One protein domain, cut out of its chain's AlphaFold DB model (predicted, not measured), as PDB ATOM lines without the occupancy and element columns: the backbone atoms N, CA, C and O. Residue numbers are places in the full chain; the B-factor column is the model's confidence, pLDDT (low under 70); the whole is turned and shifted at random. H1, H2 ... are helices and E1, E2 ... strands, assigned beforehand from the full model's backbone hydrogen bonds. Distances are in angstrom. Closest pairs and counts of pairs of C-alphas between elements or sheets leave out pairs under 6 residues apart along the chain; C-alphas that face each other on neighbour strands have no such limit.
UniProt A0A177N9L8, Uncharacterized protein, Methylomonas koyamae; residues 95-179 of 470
ATOM      1  N   LEU A  95     183.735 172.534 156.721       71.44
ATOM      2  CA  LEU A  95     184.506 173.235 157.734       71.44
ATOM      3  C   LEU A  95     183.731 173.342 159.051       71.44
ATOM      4  O   LEU A  95     184.180 172.864 160.089       71.44
ATOM      5  N   ARG A  96     182.519 173.901 159.000       76.12
ATOM      6  CA  ARG A  96     181.676 174.056 160.194       76.12
ATOM      7  C   ARG A  96     181.286 172.717 160.819       76.12
ATOM      8  O   ARG A  96     181.111 172.631 162.029       76.12
ATOM      9  N   ARG A  97     181.159 171.667 160.003       81.00
ATOM     10  CA  ARG A  97     180.892 170.295 160.463       81.00
ATOM     11  C   ARG A  97     182.112 169.642 161.098       81.00
ATOM     12  O   ARG A  97     181.951 168.900 162.056       81.00
ATOM     13  N   ALA A  98     183.312 169.937 160.614       78.06
ATOM     14  CA  ALA A  98     184.541 169.500 161.259       78.06
ATOM     15  C   ALA A  98     184.758 170.218 162.605       78.06
ATOM     16  O   ALA A  98     185.104 169.567 163.583       78.06
ATOM     17  N   GLU A  99     184.452 171.517 162.701       78.31
ATOM     18  CA  GLU A  99     184.435 172.232 163.988       78.31
ATOM     19  C   GLU A  99     183.382 171.666 164.954       78.31
ATOM     20  O   GLU A  99     183.643 171.526 166.148       78.31
ATOM     21  N   ALA A 100     182.193 171.327 164.446       84.19
ATOM     22  CA  ALA A 100     181.155 170.667 165.233       84.19
ATOM     23  C   ALA A 100     181.612 169.290 165.734       84.19
ATOM     24  O   ALA A 100     181.368 168.943 166.886       84.19
ATOM     25  N   ALA A 101     182.317 168.529 164.894       85.25
ATOM     26  CA  ALA A 101     182.881 167.238 165.264       85.25
ATOM     27  C   ALA A 101     183.994 167.358 166.309       85.25
ATOM     28  O   ALA A 101     184.001 166.570 167.246       85.25
ATOM     29  N   ALA A 102     184.875 168.356 166.207       82.75
ATOM     30  CA  ALA A 102     185.888 168.628 167.227       82.75
ATOM     31  C   ALA A 102     185.249 169.029 168.573       82.75
ATOM     32  O   ALA A 102     185.648 168.539 169.629       82.75
ATOM     33  N   ALA A 103     184.200 169.859 168.547       83.25
ATOM     34  CA  ALA A 103     183.449 170.220 169.750       83.25
ATOM     35  C   ALA A 103     182.744 169.006 170.382       83.25
ATOM     36  O   ALA A 103     182.847 168.794 171.590       83.25
ATOM     37  N   ALA A 104     182.101 168.166 169.566       86.38
ATOM     38  CA  ALA A 104     181.481 166.922 170.014       86.38
ATOM     39  C   ALA A 104     182.515 165.930 170.578       86.38
ATOM     40  O   ALA A 104     182.263 165.310 171.608       86.38
ATOM     41  N   ALA A 105     183.700 165.829 169.968       84.50
ATOM     42  CA  ALA A 105     184.810 165.016 170.469       84.50
ATOM     43  C   ALA A 105     185.258 165.467 171.864       84.50
ATOM     44  O   ALA A 105     185.427 164.652 172.766       84.50
ATOM     45  N   ASN A 106     185.414 166.776 172.056       82.38
ATOM     46  CA  ASN A 106     185.803 167.344 173.342       82.38
ATOM     47  C   ASN A 106     184.735 167.117 174.421       82.38
ATOM     48  O   ASN A 106     185.083 166.809 175.558       82.38
ATOM     49  N   ALA A 107     183.450 167.196 174.064       86.19
ATOM     50  CA  ALA A 107     182.357 166.861 174.975       86.19
ATOM     51  C   ALA A 107     182.397 165.383 175.406       86.19
ATOM     52  O   ALA A 107     182.303 165.098 176.595       86.19
ATOM     53  N   LEU A 108     182.638 164.453 174.475       84.44
ATOM     54  CA  LEU A 108     182.811 163.031 174.799       84.44
ATOM     55  C   LEU A 108     184.025 162.765 175.692       84.44
ATOM     56  O   LEU A 108     183.946 161.960 176.617       84.44
ATOM     57  N   ARG A 109     185.146 163.452 175.449       84.31
ATOM     58  CA  ARG A 109     186.341 163.348 176.306       84.31
ATOM     59  C   ARG A 109     186.066 163.832 177.725       84.31
ATOM     60  O   ARG A 109     186.574 163.243 178.673       84.31
ATOM     61  N   GLY A 110     185.212 164.845 177.878       79.31
ATOM     62  CA  GLY A 110     184.703 165.280 179.181       79.31
ATOM     63  C   GLY A 110     183.872 164.216 179.912       79.31
ATOM     64  O   GLY A 110     183.779 164.256 181.134       79.31
ATOM     65  N   GLU A 111     183.315 163.249 179.181       82.19
ATOM     66  CA  GLU A 111     182.577 162.095 179.712       82.19
ATOM     67  C   GLU A 111     183.467 160.837 179.870       82.19
ATOM     68  O   GLU A 111     182.986 159.799 180.318       82.19
ATOM     69  N   GLY A 112     184.768 160.921 179.553       77.50
ATOM     70  CA  GLY A 112     185.742 159.835 179.733       77.50
ATOM     71  C   GLY A 112     186.065 159.016 178.478       77.50
ATOM     72  O   GLY A 112     186.764 158.009 178.579       77.50
ATOM     73  N   TRP A 113     185.595 159.419 177.294       82.56
ATOM     74  CA  TRP A 113     185.957 158.766 176.031       82.56
ATOM     75  C   TRP A 113     187.392 159.121 175.590       82.56
ATOM     76  O   TRP A 113     187.771 160.291 175.586       82.56
ATOM     77  N   THR A 114     188.189 158.125 175.182       77.62
ATOM     78  CA  THR A 114     189.630 158.268 174.860       77.62
ATOM     79  C   THR A 114     189.982 158.032 173.389       77.62
ATOM     80  O   THR A 114     191.160 158.016 173.032       77.62
ATOM     81  N   GLY A 115     188.981 157.834 172.533       76.62
ATOM     82  CA  GLY A 115     189.185 157.453 171.139       76.62
ATOM     83  C   GLY A 115     189.544 158.598 170.186       76.62
ATOM     84  O   GLY A 115     189.857 159.727 170.576       76.62
ATOM     85  N   ARG A 116     189.491 158.291 168.884       80.75
ATOM     86  CA  ARG A 116     189.904 159.193 167.793       80.75
ATOM     87  C   ARG A 116     188.750 159.491 166.847       80.75
ATOM     88  O   ARG A 116     187.919 158.616 166.609       80.75
ATOM     89  N   ILE A 117     188.738 160.699 166.274       81.69
ATOM     90  CA  ILE A 117     187.750 161.085 165.259       81.69
ATOM     91  C   ILE A 117     188.415 161.489 163.948       81.69
ATOM     92  O   ILE A 117     189.215 162.427 163.892       81.69
ATOM     93  N   GLY A 118     188.041 160.797 162.874       79.50
ATOM     94  CA  GLY A 118     188.339 161.204 161.504       79.50
ATOM     95  C   GLY A 118     187.099 161.717 160.786       79.50
ATOM     96  O   GLY A 118     185.976 161.296 161.069       79.50
ATOM     97  N   PHE A 119     187.304 162.610 159.824       80.25
ATOM     98  CA  PHE A 119     186.243 163.148 158.982       80.25
ATOM     99  C   PHE A 119     186.648 163.091 157.512       80.25
ATOM    100  O   PHE A 119     187.690 163.621 157.140       80.25
ATOM    101  N   GLU A 120     185.823 162.460 156.669       76.94
ATOM    102  CA  GLU A 120     185.992 162.424 155.211       76.94
ATOM    103  C   GLU A 120     185.050 163.456 154.557       76.94
ATOM    104  O   GLU A 120     183.873 163.154 154.327       76.94
ATOM    105  N   PRO A 121     185.521 164.668 154.197       70.06
ATOM    106  CA  PRO A 121     184.641 165.753 153.749       70.06
ATOM    107  C   PRO A 121     183.866 165.435 152.467       70.06
ATOM    108  O   PRO A 121     182.719 165.856 152.305       70.06
ATOM    109  N   LYS A 122     184.481 164.668 151.555       67.81
ATOM    110  CA  LYS A 122     183.909 164.314 150.246       67.81
ATOM    111  C   LYS A 122     182.676 163.422 150.380       67.81
ATOM    112  O   LYS A 122     181.692 163.635 149.675       67.81
ATOM    113  N   ARG A 123     182.728 162.443 151.288       67.00
ATOM    114  CA  ARG A 123     181.622 161.513 151.566       67.00
ATOM    115  C   ARG A 123     180.758 161.934 152.754       67.00
ATOM    116  O   ARG A 123     179.667 161.405 152.912       67.00
ATOM    117  N   ARG A 124     181.212 162.922 153.535       72.00
ATOM    118  CA  ARG A 124     180.576 163.420 154.768       72.00
ATOM    119  C   ARG A 124     180.424 162.324 155.830       72.00
ATOM    120  O   ARG A 124     179.432 162.301 156.554       72.00
ATOM    121  N   ILE A 125     181.406 161.427 155.893       74.88
ATOM    122  CA  ILE A 125     181.448 160.311 156.840       74.88
ATOM    123  C   ILE A 125     182.369 160.687 157.996       74.88
ATOM    124  O   ILE A 125     183.465 161.210 157.779       74.88
ATOM    125  N   PHE A 126     181.914 160.407 159.212       82.81
ATOM    126  CA  PHE A 126     182.710 160.496 160.425       82.81
ATOM    127  C   PHE A 126     183.113 159.099 160.872       82.81
ATOM    128  O   PHE A 126     182.365 158.133 160.728       82.81
ATOM    129  N   TYR A 127     184.300 159.001 161.442       80.81
ATOM    130  CA  TYR A 127     184.857 157.756 161.935       80.81
ATOM    131  C   TYR A 127     185.206 157.943 163.400       80.81
ATOM    132  O   TYR A 127     185.922 158.888 163.717       80.81
ATOM    133  N   LEU A 128     184.700 157.068 164.261       83.12
ATOM    134  CA  LEU A 128     184.904 157.097 165.704       83.12
ATOM    135  C   LEU A 128     185.641 155.821 166.115       83.12
ATOM    136  O   LEU A 128     185.054 154.744 166.087       83.12
ATOM    137  N   GLU A 129     186.923 155.927 166.455       77.00
ATOM    138  CA  GLU A 129     187.714 154.793 166.947       77.00
ATOM    139  C   GLU A 129     187.539 154.593 168.459       77.00
ATOM    140  O   GLU A 129     187.142 155.513 169.174       77.00
ATOM    141  N   ASP A 130     187.897 153.398 168.936       63.34
ATOM    142  CA  ASP A 130     187.893 153.012 170.354       63.34
ATOM    143  C   ASP A 130     186.510 153.140 171.019       63.34
ATOM    144  O   ASP A 130     186.273 153.916 171.944       63.34
ATOM    145  N   THR A 131     185.549 152.369 170.504       61.03
ATOM    146  CA  THR A 131     184.185 152.283 171.051       61.03
ATOM    147  C   THR A 131     184.041 151.196 172.125       61.03
ATOM    148  O   THR A 131     182.923 150.760 172.409       61.03
ATOM    149  N   ALA A 132     185.138 150.678 172.685       49.09
ATOM    150  CA  ALA A 132     185.076 149.565 173.626       49.09
ATOM    151  C   ALA A 132     184.439 150.006 174.959       49.09
ATOM    152  O   ALA A 132     184.974 150.847 175.674       49.09
ATOM    153  N   GLY A 133     183.288 149.415 175.303       54.12
ATOM    154  CA  GLY A 133     182.695 149.517 176.643       54.12
ATOM    155  C   GLY A 133     181.668 150.633 176.890       54.12
ATOM    156  O   GLY A 133     181.298 150.820 178.046       54.12
ATOM    157  N   GLY A 134     181.159 151.342 175.871       62.19
ATOM    158  CA  GLY A 134     180.132 152.384 176.065       62.19
ATOM    159  C   GLY A 134     179.329 152.758 174.812       62.19
ATOM    160  O   GLY A 134     179.676 152.363 173.701       62.19
ATOM    161  N   ASP A 135     178.261 153.548 174.983       78.81
ATOM    162  CA  ASP A 135     177.361 154.017 173.906       78.81
ATOM    163  C   ASP A 135     177.909 155.248 173.144       78.81
ATOM    164  O   ASP A 135     177.191 156.174 172.759       78.81
ATOM    165  N   TRP A 136     179.229 155.289 172.954       82.38
ATOM    166  CA  TRP A 136     179.950 156.472 172.477       82.38
ATOM    167  C   TRP A 136     179.581 156.881 171.056       82.38
ATOM    168  O   TRP A 136     179.568 158.068 170.739       82.38
ATOM    169  N   LEU A 137     179.232 155.916 170.207       79.81
ATOM    170  CA  LEU A 137     178.861 156.173 168.818       79.81
ATOM    171  C   LEU A 137     177.529 156.927 168.714       79.81
ATOM    172  O   LEU A 137     177.448 157.943 168.021       79.81
ATOM    173  N   ASN A 138     176.513 156.491 169.462       80.69
ATOM    174  CA  ASN A 138     175.229 157.188 169.518       80.69
ATOM    175  C   ASN A 138     175.375 158.550 170.203       80.69
ATOM    176  O   ASN A 138     174.836 159.550 169.722       80.69
ATOM    177  N   ARG A 139     176.165 158.618 171.281       84.50
ATOM    178  CA  ARG A 139     176.451 159.872 171.987       84.50
ATOM    179  C   ARG A 139     177.146 160.892 171.083       84.50
ATOM    180  O   ARG A 139     176.729 162.049 171.044       84.50
ATOM    181  N   PHE A 140     178.138 160.459 170.305       87.00
ATOM    182  CA  PHE A 140     178.812 161.300 169.318       87.00
ATOM    183  C   PHE A 140     177.835 161.839 168.277       87.00
ATOM    184  O   PHE A 140     177.851 163.029 167.978       87.00
ATOM    185  N   GLN A 141     176.959 160.985 167.745       85.06
ATOM    186  CA  GLN A 141     175.996 161.375 166.717       85.06
ATOM    187  C   GLN A 141     175.011 162.448 167.212       85.06
ATOM    188  O   GLN A 141     174.694 163.382 166.466       85.06
ATOM    189  N   VAL A 142     174.562 162.354 168.469       83.75
ATOM    190  CA  VAL A 142     173.717 163.375 169.113       83.75
ATOM    191  C   VAL A 142     174.477 164.695 169.243       83.75
ATOM    192  O   VAL A 142     174.029 165.714 168.714       83.75
ATOM    193  N   LEU A 143     175.661 164.668 169.860       88.56
ATOM    194  CA  LEU A 143     176.474 165.864 170.095       88.56
ATOM    195  C   LEU A 143     176.880 166.553 168.786       88.56
ATOM    196  O   LEU A 143     176.782 167.771 168.664       88.56
ATOM    197  N   LEU A 144     177.272 165.779 167.775       88.00
ATOM    198  CA  LEU A 144     177.622 166.288 166.452       88.00
ATOM    199  C   LEU A 144     176.442 167.015 165.794       88.00
ATOM    200  O   LEU A 144     176.631 168.059 165.169       88.00
ATOM    201  N   THR A 145     175.228 166.482 165.931       82.12
ATOM    202  CA  THR A 145     174.021 167.100 165.367       82.12
ATOM    203  C   THR A 145     173.707 168.426 166.065       82.12
ATOM    204  O   THR A 145     173.435 169.423 165.392       82.12
ATOM    205  N   GLU A 146     173.811 168.470 167.394       85.88
ATOM    206  CA  GLU A 146     173.593 169.685 168.187       85.88
ATOM    207  C   GLU A 146     174.629 170.778 167.890       85.88
ATOM    208  O   GLU A 146     174.270 171.938 167.660       85.88
ATOM    209  N   GLU A 147     175.914 170.419 167.860       86.94
ATOM    210  CA  GLU A 147     177.007 171.345 167.555       86.94
ATOM    211  C   GLU A 147     176.922 171.869 166.117       86.94
ATOM    212  O   GLU A 147     177.138 173.058 165.864       86.94
ATOM    213  N   ALA A 148     176.548 171.012 165.162       81.81
ATOM    214  CA  ALA A 148     176.345 171.425 163.779       81.81
ATOM    215  C   ALA A 148     175.162 172.394 163.650       81.81
ATOM    216  O   ALA A 148     175.281 173.395 162.941       81.81
ATOM    217  N   GLY A 149     174.059 172.158 164.369       80.81
ATOM    218  CA  GLY A 149     172.917 173.076 164.430       80.81
ATOM    219  C   GLY A 149     173.301 174.447 164.981       80.81
ATOM    220  O   GLY A 149     173.067 175.469 164.333       80.81
ATOM    221  N   ARG A 150     174.018 174.483 166.113       82.44
ATOM    222  CA  ARG A 150     174.523 175.734 166.711       82.44
ATOM    223  C   ARG A 150     175.438 176.524 165.770       82.44
ATOM    224  O   ARG A 150     175.477 177.752 165.839       82.44
ATOM    225  N   ARG A 151     176.134 175.842 164.858       81.00
ATOM    226  CA  ARG A 151     177.028 176.447 163.855       81.00
ATOM    227  C   ARG A 151     176.347 176.733 162.510       81.00
ATOM    228  O   ARG A 151     177.008 177.201 161.579       81.00
ATOM    229  N   GLY A 152     175.042 176.484 162.374       79.38
ATOM    230  CA  GLY A 152     174.306 176.653 161.116       79.38
ATOM    231  C   GLY A 152     174.814 175.727 160.005       79.38
ATOM    232  O   GLY A 152     174.892 176.127 158.845       79.38
ATOM    233  N   ALA A 153     175.238 174.523 160.383       81.69
ATOM    234  CA  ALA A 153     175.847 173.505 159.533       81.69
ATOM    235  C   ALA A 153     175.056 172.187 159.537       81.69
ATOM    236  O   ALA A 153     175.625 171.108 159.339       81.69
ATOM    237  N   GLU A 154     173.745 172.298 159.765       79.00
ATOM    238  CA  GLU A 154     172.804 171.192 159.920       79.00
ATOM    239  C   GLU A 154     172.956 170.138 158.820       79.00
ATOM    240  O   GLU A 154     173.245 170.422 157.646       79.00
ATOM    241  N   PHE A 155     172.788 168.882 159.219       74.50
ATOM    242  CA  PHE A 155     172.791 167.773 158.289       74.50
ATOM    243  C   PHE A 155     171.365 167.529 157.796       74.50
ATOM    244  O   PHE A 155     170.446 167.355 158.586       74.50
ATOM    245  N   VAL A 156     171.187 167.488 156.473       68.81
ATOM    246  CA  VAL A 156     169.887 167.181 155.847       68.81
ATOM    247  C   VAL A 156     169.446 165.738 156.153       68.81
ATOM    248  O   VAL A 156     168.259 165.434 156.161       68.81
ATOM    249  N   GLN A 157     170.407 164.851 156.412       63.31
ATOM    250  CA  GLN A 157     170.215 163.475 156.870       63.31
ATOM    251  C   GLN A 157     171.167 163.209 158.040       63.31
ATOM    252  O   GLN A 157     172.213 163.855 158.081       63.31
ATOM    253  N   PRO A 158     170.864 162.272 158.959       62.41
ATOM    254  CA  PRO A 158     171.765 161.950 160.063       62.41
ATOM    255  C   PRO A 158     173.197 161.682 159.569       62.41
ATOM    256  O   PRO A 158     173.365 160.966 158.576       62.41
ATOM    257  N   PRO A 159     174.226 162.264 160.213       72.44
ATOM    258  CA  PRO A 159     175.605 162.055 159.798       72.44
ATOM    259  C   PRO A 159     175.972 160.578 159.951       72.44
ATOM    260  O   PRO A 159     175.670 159.955 160.968       72.44
ATOM    261  N   GLN A 160     176.631 160.013 158.940       74.19
ATOM    262  CA  GLN A 160     177.091 158.633 158.999       74.19
ATOM    263  C   GLN A 160     178.335 158.554 159.889       74.19
ATOM    264  O   GLN A 160     179.351 159.176 159.573       74.19
ATOM    265  N   VAL A 161     178.252 157.788 160.980       75.62
ATOM    266  CA  VAL A 161     179.358 157.539 161.918       75.62
ATOM    267  C   VAL A 161     179.735 156.058 161.865       75.62
ATOM    268  O   VAL A 161     178.875 155.198 162.046       75.62
ATOM    269  N   LEU A 162     181.005 155.747 161.601       72.50
ATOM    270  CA  LEU A 162     181.517 154.374 161.501       72.50
ATOM    271  C   LEU A 162     182.576 154.082 162.586       72.50
ATOM    272  O   LEU A 162     183.349 154.977 162.913       72.50
ATOM    273  N   PRO A 163     182.663 152.847 163.121       59.38
ATOM    274  CA  PRO A 163     183.476 152.525 164.305       59.38
ATOM    275  C   PRO A 163     184.993 152.328 164.066       59.38
ATOM    276  O   PRO A 163     185.707 151.943 164.989       59.38
ATOM    277  N   ALA A 164     185.514 152.524 162.846       63.47
ATOM    278  CA  ALA A 164     186.949 152.360 162.563       63.47
ATOM    279  C   ALA A 164     187.407 153.111 161.301       63.47
ATOM    280  O   ALA A 164     186.700 153.094 160.289       63.47
ATOM    281  N   LEU A 165     188.605 153.715 161.333       62.44
ATOM    282  CA  LEU A 165     189.222 154.350 160.163       62.44
ATOM    283  C   LEU A 165     189.700 153.292 159.145       62.44
ATOM    284  O   LEU A 165     190.269 152.270 159.536       62.44
ATOM    285  N   PRO A 166     189.538 153.519 157.828       57.16
ATOM    286  CA  PRO A 166     190.160 152.670 156.815       57.16
ATOM    287  C   PRO A 166     191.695 152.773 156.899       57.16
ATOM    288  O   PRO A 166     192.254 153.866 156.953       57.16
ATOM    289  N   GLY A 167     192.385 151.626 156.918       50.69
ATOM    290  CA  GLY A 167     193.818 151.544 157.240       50.69
ATOM    291  C   GLY A 167     194.793 152.204 156.249       50.69
ATOM    292  O   GLY A 167     195.938 152.438 156.617       50.69
ATOM    293  N   THR A 168     194.378 152.522 155.017       44.06
ATOM    294  CA  THR A 168     195.186 153.260 154.022       44.06
ATOM    295  C   THR A 168     194.373 154.433 153.471       44.06
ATOM    296  O   THR A 168     193.193 154.267 153.167       44.06
ATOM    297  N   GLY A 169     194.977 155.627 153.379       51.34
ATOM    298  CA  GLY A 169     194.260 156.856 153.009       51.34
ATOM    299  C   GLY A 169     193.316 157.368 154.103       51.34
ATOM    300  O   GLY A 169     192.218 157.828 153.796       51.34
ATOM    301  N   ALA A 170     193.714 157.236 155.375       59.53
ATOM    302  CA  ALA A 170     192.881 157.605 156.514       59.53
ATOM    303  C   ALA A 170     192.425 159.080 156.417       59.53
ATOM    304  O   ALA A 170     193.249 159.960 156.131       59.53
ATOM    305  N   PRO A 171     191.128 159.360 156.642       63.88
ATOM    306  CA  PRO A 171     190.589 160.711 156.557       63.88
ATOM    307  C   PRO A 171     191.254 161.645 157.568       63.88
ATOM    308  O   PRO A 171     191.711 161.209 158.628       63.88
ATOM    309  N   ALA A 172     191.283 162.939 157.242       68.50
ATOM    310  CA  ALA A 172     191.862 163.954 158.108       68.50
ATOM    311  C   ALA A 172     191.206 163.926 159.499       68.50
ATOM    312  O   ALA A 172     189.984 163.817 159.649       68.50
ATOM    313  N   VAL A 173     192.044 164.007 160.527       72.19
ATOM    314  CA  VAL A 173     191.613 163.983 161.924       72.19
ATOM    315  C   VAL A 173     191.040 165.341 162.315       72.19
ATOM    316  O   VAL A 173     191.554 166.388 161.906       72.19
ATOM    317  N   VAL A 174     189.945 165.335 163.074       72.19
ATOM    318  CA  VAL A 174     189.201 166.578 163.345       72.19
ATOM    319  C   VAL A 174     189.913 167.488 164.340       72.19
ATOM    320  O   VAL A 174     189.801 168.702 164.231       72.19
ATOM    321  N   ASP A 175     190.679 166.907 165.260       68.94
ATOM    322  CA  ASP A 175     191.374 167.606 166.337       68.94
ATOM    323  C   ASP A 175     192.771 167.022 166.576       68.94
ATOM    324  O   ASP A 175     193.110 165.931 166.100       68.94
ATOM    325  N   ARG A 176     193.587 167.762 167.334       65.69
ATOM    326  CA  ARG A 176     194.977 167.388 167.628       65.69
ATOM    327  C   ARG A 176     195.106 166.096 168.444       65.69
ATOM    328  O   ARG A 176     196.097 165.385 168.300       65.69
ATOM    329  N   LEU A 177     194.126 165.786 169.290       63.38
ATOM    330  CA  LEU A 177     194.109 164.565 170.106       63.38
ATOM    331  C   LEU A 177     193.743 163.324 169.274       63.38
ATOM    332  O   LEU A 177     194.016 162.200 169.680       63.38
ATOM    333  N   SER A 178     193.175 163.526 168.085       63.09
ATOM    334  CA  SER A 178     192.827 162.480 167.124       63.09
ATOM    335  C   SER A 178     193.962 162.167 166.141       63.09
ATOM    336  O   SER A 178     193.887 161.155 165.435       63.09
ATOM    337  N   CYS A 179     195.031 162.974 166.089       59.50
ATOM    338  CA  CYS A 179     196.227 162.709 165.281       59.50
ATOM    339  C   CYS A 179     196.850 161.359 165.636       59.50
ATOM    340  O   CYS A 179     197.108 161.063 166.802       59.50
TER     341      CYS A 179
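This is residues 95 to 179 of the 470 residues of an uncharacterized protein of Methylomonas koyamae (UniProt A0A177N9L8). Two crossing helices, H1 and H2, cover one face of a small three-stranded sheet, making two layers. The 85 printed residues run H1, E1, E2, H2, E3; the mixed sheet has the order E1 E2 E3. The class is mixed, with under half of the residues in named elements; the whole is compact, radius of gyration of the C-alphas 11.6 A, spanning 30 by 30 by 22 A.

H1, residues 95 to 110, is on the sheet over E1, residues 117 to 120. E1 and E2, residues 125 to 128, form an antiparallel hairpin, N 118 to O 127 being 3.0 A. H2, residues 136 to 150, touches H1 at a steep tilt of 48 degrees, opposite ways, the closest C-alphas, Ala 100 and Glu 147, 4.8 A apart. E3, residues 160 to 162, is parallel to E2, N 126 to O 160 being 2.9 A; E2, H2, E3 is a strand-helix-strand unit, parallel neighbour strands joined through a helix, with a right-handed crossover. In H1 and H2 every O i to N i+4 pair is within hydrogen-bond range.

H1 begins at C-alpha 95 (184.506, 173.235, 157.734) and measures 22.9 A; H2 measures 20.8 A. E3 ends at C-alpha 162 (181.517, 154.374, 161.501).

The printed part has no cut and no long link between named elements. Residues 163 to 179 hold no named element; pLDDT is under 70 at 163 to 172 and 175 to 179, among others.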